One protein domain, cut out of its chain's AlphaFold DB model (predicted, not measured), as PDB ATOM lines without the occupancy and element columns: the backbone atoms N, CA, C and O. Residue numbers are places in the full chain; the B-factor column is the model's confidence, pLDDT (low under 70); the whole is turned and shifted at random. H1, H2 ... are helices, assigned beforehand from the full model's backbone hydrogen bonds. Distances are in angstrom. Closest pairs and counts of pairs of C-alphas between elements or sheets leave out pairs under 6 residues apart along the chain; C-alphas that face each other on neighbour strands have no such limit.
ATOM      1  N   SER A 551     162.081 123.792  84.347       95.19
ATOM      2  CA  SER A 551     161.704 122.530  83.703       95.19
ATOM      3  C   SER A 551     161.676 121.350  84.680       95.19
ATOM      4  O   SER A 551     160.837 120.468  84.520       95.19
ATOM      5  N   ASP A 552     162.571 121.299  85.669       93.94
ATOM      6  CA  ASP A 552     162.628 120.181  86.617       93.94
ATOM      7  C   ASP A 552     161.425 120.208  87.569       93.94
ATOM      8  O   ASP A 552     160.766 119.185  87.770       93.94
ATOM      9  N   LEU A 553     161.074 121.391  88.088       94.50
ATOM     10  CA  LEU A 553     159.870 121.583  88.904       94.50
ATOM     11  C   LEU A 553     158.590 121.336  88.104       94.50
ATOM     12  O   LEU A 553     157.674 120.680  88.596       94.50
ATOM     13  N   ALA A 554     158.534 121.806  86.858       95.69
ATOM     14  CA  ALA A 554     157.381 121.626  85.977       95.69
ATOM     15  C   ALA A 554     157.113 120.156  85.618       95.69
ATOM     16  O   ALA A 554     156.012 119.812  85.183       95.69
ATOM     17  N   MET A 555     158.119 119.288  85.745       92.06
ATOM     18  CA  MET A 555     157.995 117.856  85.481       92.06
ATOM     19  C   MET A 555     157.508 117.059  86.686       92.06
ATOM     20  O   MET A 555     157.142 115.894  86.510       92.06
ATOM     21  N   ALA A 556     157.475 117.660  87.876       92.06
ATOM     22  CA  ALA A 556     156.960 116.985  89.046       92.06
ATOM     23  C   ALA A 556     155.456 116.691  88.921       92.06
ATOM     24  O   ALA A 556     154.715 117.362  88.201       92.06
ATOM     25  N   GLU A 557     155.010 115.644  89.607       90.31
ATOM     26  CA  GLU A 557     153.616 115.212  89.578       90.31
ATOM     27  C   GLU A 557     152.682 116.308  90.111       90.31
ATOM     28  O   GLU A 557     152.992 116.973  91.097       90.31
ATOM     29  N   GLY A 558     151.574 116.547  89.403       91.31
ATOM     30  CA  GLY A 558     150.635 117.638  89.689       91.31
ATOM     31  C   GLY A 558     151.139 119.042  89.330       91.31
ATOM     32  O   GLY A 558     150.338 119.970  89.239       91.31
ATOM     33  N   MET A 559     152.437 119.215  89.072       95.50
ATOM     34  CA  MET A 559     153.033 120.507  88.744       95.50
ATOM     35  C   MET A 559     152.986 120.805  87.246       95.50
ATOM     36  O   MET A 559     152.885 119.925  86.386       95.50
ATOM     37  N   ASN A 560     153.070 122.092  86.927       97.06
ATOM     38  CA  ASN A 560     153.131 122.584  85.562       97.06
ATOM     39  C   ASN A 560     154.137 123.744  85.445       97.06
ATOM     40  O   ASN A 560     154.599 124.258  86.469       97.06
ATOM     41  N   PRO A 561     154.499 124.157  84.215       97.69
ATOM     42  CA  PRO A 561     155.473 125.224  83.999       97.69
ATOM     43  C   PRO A 561     155.111 126.537  84.691       97.69
ATOM     44  O   PRO A 561     155.977 127.178  85.270       97.69
ATOM     45  N   PHE A 562     153.834 126.924  84.702       98.06
ATOM     46  CA  PHE A 562     153.419 128.180  85.326       98.06
ATOM     47  C   PHE A 562     153.590 128.134  86.846       98.06
ATOM     48  O   PHE A 562     154.134 129.068  87.436       98.06
ATOM     49  N   SER A 563     153.212 127.018  87.471       97.69
ATOM     50  CA  SER A 563     153.451 126.766  88.893       97.69
ATOM     51  C   SER A 563     154.945 126.806  89.238       97.69
ATOM     52  O   SER A 563     155.324 127.394  90.249       97.69
ATOM     53  N   ALA A 564     155.808 126.251  88.380       97.12
ATOM     54  CA  ALA A 564     157.257 126.318  88.563       97.12
ATOM     55  C   ALA A 564     157.789 127.761  88.523       97.12
ATOM     56  O   ALA A 564     158.605 128.129  89.371       97.12
ATOM     57  N   VAL A 565     157.296 128.601  87.599       97.50
ATOM     58  CA  VAL A 565     157.689 130.021  87.541       97.50
ATOM     59  C   VAL A 565     157.264 130.769  88.805       97.50
ATOM     60  O   VAL A 565     158.055 131.559  89.317       97.50
ATOM     61  N   ILE A 566     156.060 130.506  89.332       97.12
ATOM     62  CA  ILE A 566     155.591 131.107  90.593       97.12
ATOM     63  C   ILE A 566     156.539 130.750  91.739       97.12
ATOM     64  O   ILE A 566     156.969 131.636  92.471       97.12
ATOM     65  N   MET A 567     156.902 129.474  91.883       96.69
ATOM     66  CA  MET A 567     157.767 129.043  92.987       96.69
ATOM     67  C   MET A 567     159.174 129.627  92.885       96.69
ATOM     68  O   MET A 567     159.752 130.055  93.879       96.69
ATOM     69  N   LEU A 568     159.718 129.691  91.669       96.62
ATOM     70  CA  LEU A 568     161.027 130.288  91.405       96.62
ATOM     71  C   LEU A 568     160.980 131.819  91.390       96.62
ATOM     72  O   LEU A 568     162.002 132.464  91.122       96.62
ATOM     73  N   PHE A 569     159.825 132.440  91.651       95.38
ATOM     74  CA  PHE A 569     159.716 133.887  91.676       95.38
ATOM     75  C   PHE A 569     160.375 134.483  92.924       95.38
ATOM     76  O   PHE A 569     159.781 134.581  93.988       95.38
ATOM     77  N   GLY A 570     161.635 134.907  92.777       90.75
ATOM     78  CA  GLY A 570     162.408 135.518  93.862       90.75
ATOM     79  C   GLY A 570     163.149 134.511  94.743       90.75
ATOM     80  O   GLY A 570     163.843 134.922  95.671       90.75
ATOM     81  N   GLN A 571     163.063 133.219  94.421       95.81
ATOM     82  CA  GLN A 571     163.727 132.135  95.136       95.81
ATOM     83  C   GLN A 571     164.553 131.268  94.181       95.81
ATOM     84  O   GLN A 571     164.253 131.162  92.993       95.81
ATOM     85  N   THR A 572     165.610 130.642  94.699       95.62
ATOM     86  CA  THR A 572     166.361 129.621  93.959       95.62
ATOM     87  C   THR A 572     165.718 128.255  94.156       95.62
ATOM     88  O   THR A 572     165.090 128.003  95.184       95.62
ATOM     89  N   LEU A 573     165.931 127.339  93.209       94.44
ATOM     90  CA  LEU A 573     165.477 125.953  93.342       94.44
ATOM     91  C   LEU A 573     165.959 125.310  94.656       94.44
ATOM     92  O   LEU A 573     165.197 124.629  95.337       94.44
ATOM     93  N   GLU A 574     167.215 125.561  95.032       94.56
ATOM     94  CA  GLU A 574     167.803 125.040  96.267       94.56
ATOM     95  C   GLU A 574     167.110 125.593  97.513       94.56
ATOM     96  O   GLU A 574     166.792 124.823  98.412       94.56
ATOM     97  N   HIS A 575     166.762 126.884  97.534       95.62
ATOM     98  CA  HIS A 575     166.021 127.458  98.654       95.62
ATOM     99  C   HIS A 575     164.643 126.809  98.821       95.62
ATOM    100  O   HIS A 575     164.281 126.417  99.928       95.62
ATOM    101  N   ILE A 576     163.910 126.606  97.722       94.75
ATOM    102  CA  ILE A 576     162.609 125.921  97.741       94.75
ATOM    103  C   ILE A 576     162.768 124.479  98.259       94.75
ATOM    104  O   ILE A 576     161.901 123.958  98.967       94.75
ATOM    105  N   PHE A 577     163.884 123.814  97.945       90.94
ATOM    106  CA  PHE A 577     164.194 122.519  98.545       90.94
ATOM    107  C   PHE A 577     164.573 122.629 100.030       90.94
ATOM    108  O   PHE A 577     164.209 121.770 100.825       90.94
ATOM    109  N   GLU A 578     165.230 123.679 100.485       92.94
ATOM    110  CA  GLU A 578     165.485 123.860 101.920       92.94
ATOM    111  C   GLU A 578     164.211 124.196 102.713       92.94
ATOM    112  O   GLU A 578     164.151 123.948 103.921       92.94
ATOM    113  N   MET A 579     163.169 124.709 102.051       94.19
ATOM    114  CA  MET A 579     161.895 124.999 102.696       94.19
ATOM    115  C   MET A 579     161.220 123.738 103.234       94.19
ATOM    116  O   MET A 579     161.065 122.710 102.554       94.19
ATOM    117  N   SER A 580     160.710 123.869 104.460       91.31
ATOM    118  CA  SER A 580     159.876 122.837 105.051       91.31
ATOM    119  C   SER A 580     158.616 122.621 104.202       91.31
ATOM    120  O   SER A 580     158.142 123.534 103.522       91.31
ATOM    121  N   PRO A 581     158.041 121.416 104.233       89.38
ATOM    122  CA  PRO A 581     156.797 121.106 103.530       89.38
ATOM    123  C   PRO A 581     155.663 122.086 103.824       89.38
ATOM    124  O   PRO A 581     155.004 122.587 102.918       89.38
ATOM    125  N   GLN A 582     155.499 122.389 105.110       92.94
ATOM    126  CA  GLN A 582     154.497 123.314 105.605       92.94
ATOM    127  C   GLN A 582     154.789 124.746 105.150       92.94
ATOM    128  O   GLN A 582     153.875 125.426 104.707       92.94
ATOM    129  N   GLY A 583     156.056 125.175 105.167       95.56
ATOM    130  CA  GLY A 583     156.441 126.494 104.664       95.56
ATOM    131  C   GLY A 583     156.140 126.658 103.174       95.56
ATOM    132  O   GLY A 583     155.660 127.703 102.756       95.56
ATOM    133  N   ARG A 584     156.340 125.604 102.372       94.69
ATOM    134  CA  ARG A 584     155.973 125.614 100.948       94.69
ATOM    135  C   ARG A 584     154.463 125.705 100.743       94.69
ATOM    136  O   ARG A 584     154.019 126.417  99.851       94.69
ATOM    137  N   LEU A 585     153.684 124.980 101.544       94.88
ATOM    138  CA  LEU A 585     152.226 125.043 101.487       94.88
ATOM    139  C   LEU A 585     151.712 126.429 101.902       94.88
ATOM    140  O   LEU A 585     150.849 126.974 101.229       94.88
ATOM    141  N   GLU A 586     152.275 127.015 102.958       95.94
ATOM    142  CA  GLU A 586     151.921 128.358 103.435       95.94
ATOM    143  C   GLU A 586     152.282 129.452 102.425       95.94
ATOM    144  O   GLU A 586     151.535 130.415 102.281       95.94
ATOM    145  N   GLU A 587     153.408 129.317 101.721       95.81
ATOM    146  CA  GLU A 587     153.844 130.327 100.753       95.81
ATOM    147  C   GLU A 587     153.165 130.184  99.382       95.81
ATOM    148  O   GLU A 587     152.807 131.186  98.764       95.81
ATOM    149  N   PHE A 588     152.967 128.953  98.897       96.31
ATOM    150  CA  PHE A 588     152.522 128.706  97.519       96.31
ATOM    151  C   PHE A 588     151.128 128.081  97.398       96.31
ATOM    152  O   PHE A 588     150.572 128.069  96.297       96.31
ATOM    153  N   GLY A 589     150.553 127.562  98.487       95.44
ATOM    154  CA  GLY A 589     149.285 126.826  98.479       95.44
ATOM    155  C   GLY A 589     148.124 127.637  97.910       95.44
ATOM    156  O   GLY A 589     147.426 127.149  97.024       95.44
ATOM    157  N   ASP A 590     147.986 128.899  98.316       95.50
ATOM    158  CA  ASP A 590     146.912 129.781  97.833       95.50
ATOM    159  C   ASP A 590     147.049 130.124  96.339       95.50
ATOM    160  O   ASP A 590     146.055 130.304  95.631       95.50
ATOM    161  N   LEU A 591     148.281 130.186  95.823       96.06
ATOM    162  CA  LEU A 591     148.561 130.558  94.433       96.06
ATOM    163  C   LEU A 591     148.441 129.355  93.487       96.06
ATOM    164  O   LEU A 591     147.797 129.432  92.438       96.06
ATOM    165  N   ILE A 592     149.054 128.232  93.859       96.12
ATOM    166  CA  ILE A 592     149.192 127.041  93.008       96.12
ATOM    167  C   ILE A 592     148.062 126.038  93.257       96.12
ATOM    168  O   ILE A 592     147.670 125.322  92.337       96.12
ATOM    169  N   GLY A 593     147.482 126.027  94.455       94.94
ATOM    170  CA  GLY A 593     146.519 125.035  94.925       94.94
ATOM    171  C   GLY A 593     147.169 124.029  95.874       94.94
ATOM    172  O   GLY A 593     148.199 123.429  95.557       94.94
ATOM    173  N   GLU A 594     146.538 123.819  97.032       93.94
ATOM    174  CA  GLU A 594     147.038 122.924  98.082       93.94
ATOM    175  C   GLU A 594     147.237 121.484  97.590       93.94
ATOM    176  O   GLU A 594     148.263 120.882  97.885       93.94
ATOM    177  N   GLU A 595     146.310 120.952  96.788       91.44
ATOM    178  CA  GLU A 595     146.374 119.578  96.264       91.44
ATOM    179  C   GLU A 595     147.660 119.325  95.464       91.44
ATOM    180  O   GLU A 595     148.368 118.343  95.694       91.44
ATOM    181  N   ARG A 596     148.026 120.261  94.577       92.62
ATOM    182  CA  ARG A 596     149.262 120.169  93.783       92.62
ATOM    183  C   ARG A 596     150.499 120.262  94.665       92.62
ATOM    184  O   ARG A 596     151.457 119.515  94.467       92.62
ATOM    185  N   MET A 597     150.468 121.151  95.660       93.88
ATOM    186  CA  MET A 597     151.565 121.280  96.615       93.88
ATOM    187  C   MET A 597     151.747 119.989  97.412       93.88
ATOM    188  O   MET A 597     152.870 119.503  97.511       93.88
ATOM    189  N   VAL A 598     150.668 119.380  97.909       88.94
ATOM    190  CA  VAL A 598     150.717 118.101  98.633       88.94
ATOM    191  C   VAL A 598     151.257 116.975  97.747       88.94
ATOM    192  O   VAL A 598     152.155 116.250  98.181       88.94
ATOM    193  N   GLY A 599     150.802 116.873  96.494       85.38
ATOM    194  CA  GLY A 599     151.323 115.888  95.537       85.38
ATOM    195  C   GLY A 599     152.837 116.011  95.330       85.38
ATOM    196  O   GLY A 599     153.573 115.020  95.405       85.38
ATOM    197  N   TRP A 600     153.336 117.241  95.181       84.00
ATOM    198  CA  TRP A 600     154.772 117.486  95.052       84.00
ATOM    199  C   TRP A 600     155.569 117.093  96.306       84.00
ATOM    200  O   TRP A 600     156.674 116.541  96.212       84.00
ATOM    201  N   LEU A 601     155.013 117.351  97.493       82.12
ATOM    202  CA  LEU A 601     155.630 116.970  98.762       82.12
ATOM    203  C   LEU A 601     155.800 115.450  98.879       82.12
ATOM    204  O   LEU A 601     156.881 114.987  99.260       82.12
ATOM    205  N   CYS A 602     154.788 114.683  98.473       77.12
ATOM    206  CA  CYS A 602     154.842 113.223  98.462       77.12
ATOM    207  C   CYS A 602     155.966 112.695  97.559       77.12
ATOM    208  O   CYS A 602     156.759 111.852  97.994       77.12
ATOM    209  N   PHE A 603     156.102 113.231  96.340       75.00
ATOM    210  CA  PHE A 603     157.173 112.832  95.420       75.00
ATOM    211  C   PHE A 603     158.562 113.063  96.024       75.00
ATOM    212  O   PHE A 603     159.433 112.189  95.976       75.00
ATOM    213  N   ARG A 604     158.771 114.222  96.654       75.06
ATOM    214  CA  ARG A 604     160.056 114.535  97.278       75.06
ATOM    215  C   ARG A 604     160.388 113.587  98.426       75.06
ATOM    216  O   ARG A 604     161.517 113.105  98.488       75.06
ATOM    217  N   CYS A 605     159.424 113.264  99.283       71.31
ATOM    218  CA  CYS A 605     159.652 112.300 100.358       71.31
ATOM    219  C   CYS A 605     160.024 110.914  99.828       71.31
ATOM    220  O   CYS A 605     160.843 110.227 100.441       71.31
ATOM    221  N   ILE A 606     159.484 110.508  98.674       71.38
ATOM    222  CA  ILE A 606     159.898 109.273  97.998       71.38
ATOM    223  C   ILE A 606     161.356 109.379  97.540       71.38
ATOM    224  O   ILE A 606     162.145 108.474  97.821       71.38
ATOM    225  N   VAL A 607     161.747 110.480  96.893       73.81
ATOM    226  CA  VAL A 607     163.134 110.692  96.440       73.81
ATOM    227  C   VAL A 607     164.109 110.720  97.620       73.81
ATOM    228  O   VAL A 607     165.115 110.014  97.594       73.81
ATOM    229  N   GLU A 608     163.805 111.459  98.685       74.94
ATOM    230  CA  GLU A 608     164.651 111.563  99.884       74.94
ATOM    231  C   GLU A 608     164.742 110.245 100.661       74.94
ATOM    232  O   GLU A 608     165.782 109.923 101.246       74.94
ATOM    233  N   ARG A 609     163.682 109.431 100.622       68.62
ATOM    234  CA  ARG A 609     163.707 108.063 101.149       68.62
ATOM    235  C   ARG A 609     164.603 107.157 100.311       68.62
ATOM    236  O   ARG A 609     165.343 106.354 100.879       68.62
ATOM    237  N   LEU A 610     164.560 107.279  98.985       66.75
ATOM    238  CA  LEU A 610     165.419 106.504  98.086       66.75
ATOM    239  C   LEU A 610     166.894 106.909  98.196       66.75
ATOM    240  O   LEU A 610     167.765 106.057  98.027       66.75
ATOM    241  N   THR A 611     167.188 108.168  98.529       78.31
ATOM    242  CA  THR A 611     168.562 108.653  98.750       78.31
ATOM    243  C   THR A 611     169.055 108.478 100.193       78.31
ATOM    244  O   THR A 611     170.239 108.684 100.456       78.31
ATOM    245  N   GLY A 612     168.190 108.041 101.120       74.19
ATOM    246  CA  GLY A 612     168.536 107.753 102.518       74.19
ATOM    247  C   GLY A 612     168.718 108.996 103.398       74.19
ATOM    248  O   GLY A 612     169.399 108.914 104.420       74.19
ATOM    249  N   SER A 613     168.143 110.136 103.005       67.44
ATOM    250  CA  SER A 613     168.366 111.434 103.657       67.44
ATOM    251  C   SER A 613     167.274 111.845 104.659       67.44
ATOM    252  O   SER A 613     167.468 112.828 105.372       67.44
ATOM    253  N   ILE A 614     166.144 111.127 104.737       66.19
ATOM    254  CA  ILE A 614     164.985 111.504 105.573       66.19
ATOM    255  C   ILE A 614     164.874 110.664 106.856       66.19
ATOM    256  O   ILE A 614     165.133 109.459 106.853       66.19
ATOM    257  N   GLY A 615     164.449 111.300 107.954       70.31
ATOM    258  CA  GLY A 615     164.113 110.634 109.218       70.31
ATOM    259  C   GLY A 615     162.635 110.228 109.307       70.31
ATOM    260  O   GLY A 615     161.761 110.913 108.785       70.31
ATOM    261  N   ASP A 616     162.333 109.142 110.029       70.44
ATOM    262  CA  ASP A 616     161.000 108.503 110.116       70.44
ATOM    263  C   ASP A 616     159.826 109.412 110.554       70.44
ATOM    264  O   ASP A 616     158.664 109.037 110.394       70.44
ATOM    265  N   ALA A 617     160.094 110.584 111.139       69.94
ATOM    266  CA  ALA A 617     159.065 111.480 111.670       69.94
ATOM    267  C   ALA A 617     158.317 112.269 110.580       69.94
ATOM    268  O   ALA A 617     157.097 112.386 110.664       69.94
ATOM    269  N   GLU A 618     159.010 112.763 109.547       66.50
ATOM    270  CA  GLU A 618     158.364 113.498 108.445       66.50
ATOM    271  C   GLU A 618     157.461 112.582 107.617       66.50
ATOM    272  O   GLU A 618     156.341 112.951 107.283       66.50
ATOM    273  N   LEU A 619     157.886 111.338 107.380       65.31
ATOM    274  CA  LEU A 619     157.103 110.323 106.668       65.31
ATOM    275  C   LEU A 619     155.727 110.060 107.297       65.31
ATOM    276  O   LEU A 619     154.762 109.814 106.576       65.31
ATOM    277  N   ARG A 620     155.622 110.114 108.632       69.31
ATOM    278  CA  ARG A 620     154.344 109.900 109.327       69.31
ATOM    279  C   ARG A 620     153.365 111.044 109.107       69.31
ATOM    280  O   ARG A 620     152.192 110.766 108.910       69.31
ATOM    281  N   TYR A 621     153.848 112.286 109.088       75.25
ATOM    282  CA  TYR A 621     153.006 113.457 108.838       75.25
ATOM    283  C   TYR A 621     152.309 113.365 107.474       75.25
ATOM    284  O   TYR A 621     151.110 113.603 107.367       75.25
ATOM    285  N   TYR A 622     153.038 112.942 106.440       66.94
ATOM    286  CA  TYR A 622     152.468 112.791 105.100       66.94
ATOM    287  C   TYR A 622     151.540 111.599 104.958       66.94
ATOM    288  O   TYR A 622     150.506 111.723 104.315       66.94
ATOM    289  N   ALA A 623     151.881 110.461 105.563       67.69
ATOM    290  CA  ALA A 623     150.997 109.301 105.555       67.69
ATOM    291  C   ALA A 623     149.667 109.598 106.271       67.69
ATOM    292  O   ALA A 623     148.627 109.118 105.842       67.69
ATOM    293  N   GLU A 624     149.693 110.415 107.327       75.44
ATOM    294  CA  GLU A 624     148.490 110.855 108.041       75.44
ATOM    295  C   GLU A 624     147.667 111.855 107.214       75.44
ATOM    296  O   GLU A 624     146.448 111.756 107.182       75.44
ATOM    297  N   LYS A 625     148.316 112.769 106.479       68.00
ATOM    298  CA  LYS A 625     147.633 113.712 105.576       68.00
ATOM    299  C   LYS A 625     147.089 113.073 104.295       68.00
ATOM    300  O   LYS A 625     146.098 113.568 103.774       68.00
ATOM    301  N   ALA A 626     147.730 112.021 103.790       62.59
ATOM    302  CA  ALA A 626     147.265 111.267 102.626       62.59
ATOM    303  C   ALA A 626     146.188 110.224 102.983       62.59
ATOM    304  O   ALA A 626     145.443 109.798 102.114       62.59
ATOM    305  N   GLY A 627     146.112 109.806 104.251       52.38
ATOM    306  CA  GLY A 627     145.332 108.650 104.701       52.38
ATOM    307  C   GLY A 627     143.843 108.872 104.986       52.38
ATOM    308  O   GLY A 627     143.225 107.951 105.510       52.38
TER     309      GLY A 627
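AT A GLANCE: This is residues 551 to 627 of the 632 residues of an uncharacterized protein of Scleroderma citrinum Foug A (UniProt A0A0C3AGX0). The longest helix, H5, runs between a cluster of four shorter helices, H1 to H4, and H6, which folds back beside it. The 77 printed residues include six named helices and no named strand, all helix by class. The whole is compact, radius of gyration of the C-alphas 12.1 A, spanning 31 by 24 by 19 A.

IN THESE COORDINATES: H1, residues 551 to 554, begins at C-alpha (161.704, 122.530, 83.703). H2 is residues 561 to 567, H3 573 to 578, H4 581 to 592. H5, residues 594 to 611, measures 25.8 A; H6, 616 to 626, ends at C-alpha (147.265, 111.267, 102.626).

HOW THE PARTS SIT: H1 touches H2, closest C-alphas Ala 554 and Pro 561, 4.5 A. H4 touches H2 with residues 588 to 592 alone, closest C-alphas Ile 592 and Ser 563, 5.9 A. H3 touches no helix. H4 and H5 form a hairpin, closest C-alphas Leu 585 and Met 597, 6.2 A. H6 is close to H5 but not clearly touching, closest C-alphas Tyr 622 and Cys 602, 7.1 A. Every O i to N i+4 pair is within hydrogen-bond range in H2, H3 and H5, 6 of 8 in H4, 5 of 7 in H6; H1 is too short.

THE WHOLE: The printed part has no cut and no long link. Mean pLDDT is 69 in H6.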